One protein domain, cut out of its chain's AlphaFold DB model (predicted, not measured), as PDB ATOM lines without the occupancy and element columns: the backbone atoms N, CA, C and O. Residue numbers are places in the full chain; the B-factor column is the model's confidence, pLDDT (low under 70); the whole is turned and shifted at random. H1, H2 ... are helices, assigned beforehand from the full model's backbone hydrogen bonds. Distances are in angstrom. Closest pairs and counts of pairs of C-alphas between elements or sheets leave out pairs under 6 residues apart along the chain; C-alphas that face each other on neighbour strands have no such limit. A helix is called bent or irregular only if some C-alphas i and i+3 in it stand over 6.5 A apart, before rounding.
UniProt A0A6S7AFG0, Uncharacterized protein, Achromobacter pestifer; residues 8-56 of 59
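This is residues 8 to 56 of the 59 residues of an uncharacterized protein of Achromobacter pestifer (UniProt A0A6S7AFG0). What shape does the backbone make? It is an open, flat zigzag: H1 makes one side, residues 28 to 37 fold back beside it, and H2 then leads away from H1 toward the short H3 at the far end. What sticks out? Residues 47 to 53, of which 51 to 53 belong to H3, stand free, and the helices form no packed core, since no helix touches another. What is it made of, and how large is it? The printed part has 49 residues with three named helices, H1, H2 and H3 in that order, and no named strand; the class is all helix. The whole is loose, with a radius of gyration of the C-alphas of 13.9 A, and the C-alphas span 38 by 32 by 11 A.

Where does the longest helix stand? H1, residues 15 to 27, is the longest helix by residues, and it touches no helix. It is apart from H2, residues 38 to 48, with no C-alpha of the one within 8 A of the other. What lies farther along the chain? H3, residues 51 to 54, is apart from H2 by the same test, although the link between them is tight. H1 and H3 are apart as well. What do the backbone N and O atoms show? In H1 every O i to N i+4 pair is within hydrogen-bond range, and in H2 6 of 7 are. H3, with 4 residues, is too short for such a pair, but its 1 O i to N i+3 pair is within range.

Where does the longest helix run? H1 goes from C-alpha 15 at (395.174, 435.674, 351.180) to C-alpha 27 at (410.344, 443.602, 357.880), a length of 18.4 A. Where are the other two? H2, residues 38 to 48, begins with C-alpha 38 at (397.731, 429.806, 364.586) and measures 16.1 A from first to last C-alpha. H3, residues 51 to 54, ends with C-alpha 54 at (407.412, 411.936, 369.138). Is any helix bent? No helix is bent or irregular.

How far does it reach? The two C-alphas farthest apart are those of Ala 27 and Lys 56, at 39.1 A. The outline is flat. Is the run of residues unbroken? The printed part has no cut. The link from H1 to H2 has 10 residues and is short, and the link from H2 to H3 has 2 residues and is tight. Where is the model's confidence low? The mean pLDDT of the printed part is 89.4, and residues 8 to 9 are under 70.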
ATOM      1  N   ALA A   8     386.347 423.401 349.744       67.94
ATOM      2  CA  ALA A   8     387.724 423.452 350.234       67.94
ATOM      3  C   ALA A   8     388.227 424.897 350.375       67.94
ATOM      4  O   ALA A   8     388.900 425.204 351.356       67.94
ATOM      5  N   TYR A   9     387.833 425.797 349.464       67.31
ATOM      6  CA  TYR A   9     388.206 427.216 349.523       67.31
ATOM      7  C   TYR A   9     387.678 427.919 350.780       67.31
ATOM      8  O   TYR A   9     388.383 428.736 351.361       67.31
ATOM      9  N   ALA A  10     386.487 427.548 351.264       73.31
ATOM     10  CA  ALA A  10     385.904 428.127 352.480       73.31
ATOM     11  C   ALA A  10     386.723 427.846 353.758       73.31
ATOM     12  O   ALA A  10     386.607 428.577 354.737       73.31
ATOM     13  N   ARG A  11     387.548 426.788 353.765       78.00
ATOM     14  CA  ARG A  11     388.409 426.422 354.905       78.00
ATOM     15  C   ARG A  11     389.850 426.921 354.764       78.00
ATOM     16  O   ARG A  11     390.648 426.720 355.682       78.00
ATOM     17  N   MET A  12     390.196 427.536 353.635       85.50
ATOM     18  CA  MET A  12     391.523 428.106 353.411       85.50
ATOM     19  C   MET A  12     391.675 429.439 354.145       85.50
ATOM     20  O   MET A  12     390.704 430.138 354.430       85.50
ATOM     21  N   ALA A  13     392.919 429.788 354.469       88.38
ATOM     22  CA  ALA A  13     393.217 431.109 355.002       88.38
ATOM     23  C   ALA A  13     392.954 432.179 353.936       88.38
ATOM     24  O   ALA A  13     393.199 431.960 352.748       88.38
ATOM     25  N   ARG A  14     392.488 433.346 354.379       90.81
ATOM     26  CA  ARG A  14     392.373 434.534 353.538       90.81
ATOM     27  C   ARG A  14     393.767 434.934 353.051       90.81
ATOM     28  O   ARG A  14     394.728 434.900 353.820       90.81
ATOM     29  N   VAL A  15     393.878 435.324 351.785       91.94
ATOM     30  CA  VAL A  15     395.174 435.674 351.180       91.94
ATOM     31  C   VAL A  15     395.769 436.914 351.846       91.94
ATOM     32  O   VAL A  15     396.975 436.962 352.074       91.94
ATOM     33  N   GLU A  16     394.928 437.878 352.227       94.12
ATOM     34  CA  GLU A  16     395.367 439.121 352.869       94.12
ATOM     35  C   GLU A  16     396.038 438.856 354.224       94.12
ATOM     36  O   GLU A  16     397.098 439.415 354.507       94.12
ATOM     37  N   ASP A  17     395.480 437.936 355.019       91.94
ATOM     38  CA  ASP A  17     396.040 437.552 356.319       91.94
ATOM     39  C   ASP A  17     397.422 436.907 356.156       91.94
ATOM     40  O   ASP A  17     398.357 437.190 356.908       91.94
ATOM     41  N   VAL A  18     397.571 436.038 355.151       94.81
ATOM     42  CA  VAL A  18     398.842 435.367 354.856       94.81
ATOM     43  C   VAL A  18     399.880 436.373 354.360       94.81
ATOM     44  O   VAL A  18     401.010 436.376 354.850       94.81
ATOM     45  N   ALA A  19     399.498 437.255 353.434       96.19
ATOM     46  CA  ALA A  19     400.378 438.283 352.892       96.19
ATOM     47  C   ALA A  19     400.873 439.242 353.985       96.19
ATOM     48  O   ALA A  19     402.072 439.515 354.060       96.19
ATOM     49  N   GLY A  20     399.986 439.688 354.881       96.38
ATOM     50  CA  GLY A  20     400.349 440.554 356.004       96.38
ATOM     51  C   GLY A  20     401.394 439.922 356.928       96.38
ATOM     52  O   GLY A  20     402.374 440.572 357.296       96.38
ATOM     53  N   ILE A  21     401.243 438.630 357.243       96.06
ATOM     54  CA  ILE A  21     402.212 437.886 358.067       96.06
ATOM     55  C   ILE A  21     403.580 437.805 357.379       96.06
ATOM     56  O   ILE A  21     404.609 437.968 358.039       96.06
ATOM     57  N   ILE A  22     403.608 437.565 356.067       96.19
ATOM     58  CA  ILE A  22     404.853 437.478 355.296       96.19
ATOM     59  C   ILE A  22     405.570 438.830 355.284       96.19
ATOM     60  O   ILE A  22     406.746 438.890 355.638       96.19
ATOM     61  N   VAL A  23     404.867 439.916 354.943       97.81
ATOM     62  CA  VAL A  23     405.450 441.268 354.888       97.81
ATOM     63  C   VAL A  23     406.002 441.681 356.254       97.81
ATOM     64  O   VAL A  23     407.143 442.133 356.344       97.81
ATOM     65  N   ALA A  24     405.243 441.455 357.329       96.62
ATOM     66  CA  ALA A  24     405.705 441.725 358.688       96.62
ATOM     67  C   ALA A  24     406.926 440.870 359.073       96.62
ATOM     68  O   ALA A  24     407.834 441.345 359.753       96.62
ATOM     69  N   GLY A  25     406.975 439.610 358.630       96.75
ATOM     70  CA  GLY A  25     408.115 438.721 358.841       96.75
ATOM     71  C   GLY A  25     409.385 439.186 358.143       96.75
ATOM     72  O   GLY A  25     410.445 439.193 358.766       96.75
ATOM     73  N   ILE A  26     409.262 439.618 356.886       97.44
ATOM     74  CA  ILE A  26     410.365 440.190 356.106       97.44
ATOM     75  C   ILE A  26     410.879 441.461 356.787       97.44
ATOM     76  O   ILE A  26     412.079 441.577 357.026       97.44
ATOM     77  N   ALA A  27     409.980 442.375 357.171       98.00
ATOM     78  CA  ALA A  27     410.344 443.602 357.880       98.00
ATOM     79  C   ALA A  27     411.056 443.323 359.217       98.00
ATOM     80  O   ALA A  27     411.967 444.049 359.603       98.00
ATOM     81  N   ALA A  28     410.677 442.244 359.905       96.62
ATOM     82  CA  ALA A  28     411.302 441.799 361.147       96.62
ATOM     83  C   ALA A  28     412.561 440.926 360.946       96.62
ATOM     84  O   ALA A  28     413.071 440.381 361.925       96.62
ATOM     85  N   GLY A  29     413.036 440.731 359.707       96.75
ATOM     86  CA  GLY A  29     414.212 439.907 359.403       96.75
ATOM     87  C   GLY A  29     414.055 438.427 359.773       96.75
ATOM     88  O   GLY A  29     415.043 437.742 360.036       96.75
ATOM     89  N   LYS A  30     412.817 437.921 359.850       95.06
ATOM     90  CA  LYS A  30     412.548 436.539 360.257       95.06
ATOM     91  C   LYS A  30     412.800 435.590 359.081       95.06
ATOM     92  O   LYS A  30     412.111 435.702 358.071       95.06
ATOM     93  N   PRO A  31     413.698 434.596 359.215       93.56
ATOM     94  CA  PRO A  31     413.976 433.642 358.139       93.56
ATOM     95  C   PRO A  31     412.823 432.658 357.889       93.56
ATOM     96  O   PRO A  31     412.758 432.039 356.834       93.56
ATOM     97  N   VAL A  32     411.918 432.488 358.862       92.94
ATOM     98  CA  VAL A  32     410.756 431.594 358.769       92.94
ATOM     99  C   VAL A  32     409.546 432.270 359.409       92.94
ATOM    100  O   VAL A  32     409.639 432.812 360.513       92.94
ATOM    101  N   VAL A  33     408.398 432.192 358.735       94.25
ATOM    102  CA  VAL A  33     407.091 432.641 359.235       94.25
ATOM    103  C   VAL A  33     406.060 431.522 359.130       94.25
ATOM    104  O   VAL A  33     406.116 430.701 358.218       94.25
ATOM    105  N   TYR A  34     405.100 431.500 360.053       94.12
ATOM    106  CA  TYR A  34     403.987 430.550 360.046       94.12
ATOM    107  C   TYR A  34     402.677 431.300 359.801       94.12
ATOM    108  O   TYR A  34     402.297 432.153 360.604       94.12
ATOM    109  N   ALA A  35     401.995 430.986 358.699       92.94
ATOM    110  CA  ALA A  35     400.778 431.667 358.269       92.94
ATOM    111  C   ALA A  35     399.656 430.661 357.945       92.94
ATOM    112  O   ALA A  35     399.916 429.669 357.263       92.94
ATOM    113  N   PRO A  36     398.405 430.895 358.389       89.94
ATOM    114  CA  PRO A  36     397.976 431.915 359.353       89.94
ATOM    115  C   PRO A  36     398.584 431.690 360.749       89.94
ATOM    116  O   PRO A  36     398.947 430.567 361.098       89.94
ATOM    117  N   GLY A  37     398.669 432.748 361.564       86.00
ATOM    118  CA  GLY A  37     399.463 432.785 362.806       86.00
ATOM    119  C   GLY A  37     399.208 431.654 363.814       86.00
ATOM    120  O   GLY A  37     400.112 431.297 364.565       86.00
ATOM    121  N   LYS A  38     398.034 431.007 363.782       87.50
ATOM    122  CA  LYS A  38     397.731 429.806 364.586       87.50
ATOM    123  C   LYS A  38     398.742 428.666 364.398       87.50
ATOM    124  O   LYS A  38     399.009 427.920 365.336       87.50
ATOM    125  N   TRP A  39     399.343 428.547 363.212       89.69
ATOM    126  CA  TRP A  39     400.356 427.527 362.931       89.69
ATOM    127  C   TRP A  39     401.639 427.724 363.735       89.69
ATOM    128  O   TRP A  39     402.337 426.746 363.993       89.69
ATOM    129  N   ALA A  40     401.925 428.948 364.191       90.75
ATOM    130  CA  ALA A  40     403.064 429.205 365.065       90.75
ATOM    131  C   ALA A  40     402.937 428.455 366.397       90.75
ATOM    132  O   ALA A  40     403.936 427.962 366.909       90.75
ATOM    133  N   VAL A  41     401.716 428.313 366.923       91.00
ATOM    134  CA  VAL A  41     401.455 427.574 368.168       91.00
ATOM    135  C   VAL A  41     401.715 426.084 367.967       91.00
ATOM    136  O   VAL A  41     402.443 425.478 368.747       91.00
ATOM    137  N   ILE A  42     401.193 425.503 366.883       91.31
ATOM    138  CA  ILE A  42     401.415 424.087 366.550       91.31
ATOM    139  C   ILE A  42     402.913 423.819 366.358       91.31
ATOM    140  O   ILE A  42     403.459 422.884 366.937       91.31
ATOM    141  N   MET A  43     403.600 424.674 365.599       91.81
ATOM    142  CA  MET A  43     405.043 424.556 365.393       91.81
ATOM    143  C   MET A  43     405.844 424.748 366.679       91.81
ATOM    144  O   MET A  43     406.874 424.100 366.840       91.81
ATOM    145  N   LEU A  44     405.389 425.584 367.615       90.06
ATOM    146  CA  LEU A  44     406.004 425.707 368.934       90.06
ATOM    147  C   LEU A  44     405.891 424.392 369.705       90.06
ATOM    148  O   LEU A  44     406.895 423.935 370.246       90.06
ATOM    149  N   VAL A  45     404.721 423.751 369.708       91.50
ATOM    150  CA  VAL A  45     404.542 422.442 370.354       91.50
ATOM    151  C   VAL A  45     405.471 421.403 369.726       91.50
ATOM    152  O   VAL A  45     406.232 420.762 370.445       91.50
ATOM    153  N   ILE A  46     405.487 421.292 368.394       88.81
ATOM    154  CA  ILE A  46     406.323 420.312 367.680       88.81
ATOM    155  C   ILE A  46     407.816 420.558 367.934       88.81
ATOM    156  O   ILE A  46     408.561 419.618 368.187       88.81
ATOM    157  N   ARG A  47     408.271 421.816 367.912       87.25
ATOM    158  CA  ARG A  47     409.682 422.170 368.156       87.25
ATOM    159  C   ARG A  47     410.151 421.861 369.574       87.25
ATOM    160  O   ARG A  47     411.331 421.590 369.763       87.25
ATOM    161  N   ASN A  48     409.249 421.931 370.549       88.50
ATOM    162  CA  ASN A  48     409.553 421.634 371.947       88.50
ATOM    163  C   ASN A  48     409.317 420.162 372.308       88.50
ATOM    164  O   ASN A  48     409.642 419.761 373.421       88.50
ATOM    165  N   LEU A  49     408.768 419.354 371.397       87.19
ATOM    166  CA  LEU A  49     408.512 417.943 371.642       87.19
ATOM    167  C   LEU A  49     409.814 417.134 371.481       87.19
ATOM    168  O   LEU A  49     410.372 417.068 370.382       87.19
ATOM    169  N   PRO A  50     410.320 416.482 372.544       86.50
ATOM    170  CA  PRO A  50     411.504 415.642 372.451       86.50
ATOM    171  C   PRO A  50     411.268 414.467 371.499       86.50
ATOM    172  O   PRO A  50     410.228 413.807 371.556       86.50
ATOM    173  N   ARG A  51     412.277 414.140 370.683       82.69
ATOM    174  CA  ARG A  51     412.213 413.049 369.690       82.69
ATOM    175  C   ARG A  51     411.755 411.712 370.275       82.69
ATOM    176  O   ARG A  51     411.056 410.966 369.608       82.69
ATOM    177  N   PHE A  52     412.114 411.416 371.521       83.94
ATOM    178  CA  PHE A  52     411.701 410.177 372.185       83.94
ATOM    179  C   PHE A  52     410.191 410.095 372.439       83.94
ATOM    180  O   PHE A  52     409.635 409.003 372.406       83.94
ATOM    181  N   ILE A  53     409.532 411.231 372.687       83.88
ATOM    182  CA  ILE A  53     408.077 411.284 372.857       83.88
ATOM    183  C   ILE A  53     407.414 411.199 371.485       83.88
ATOM    184  O   ILE A  53     406.512 410.393 371.300       83.88
ATOM    185  N   PHE A  54     407.923 411.957 370.509       81.56
ATOM    186  CA  PHE A  54     407.412 411.936 369.138       81.56
ATOM    187  C   PHE A  54     407.454 410.528 368.524       81.56
ATOM    188  O   PHE A  54     406.454 410.057 368.005       81.56
ATOM    189  N   ASN A  55     408.571 409.809 368.678       81.06
ATOM    190  CA  ASN A  55     408.741 408.452 368.145       81.06
ATOM    191  C   ASN A  55     407.886 407.386 368.853       81.06
ATOM    192  O   ASN A  55     407.877 406.236 368.426       81.06
ATOM    193  N   LYS A  56     407.234 407.734 369.967       80.19
ATOM    194  CA  LYS A  56     406.347 406.844 370.727       80.19
ATOM    195  C   LYS A  56     404.865 407.120 370.485       80.19
ATOM    196  O   LYS A  56     404.034 406.400 371.028       80.19
TER     197      LYS A  56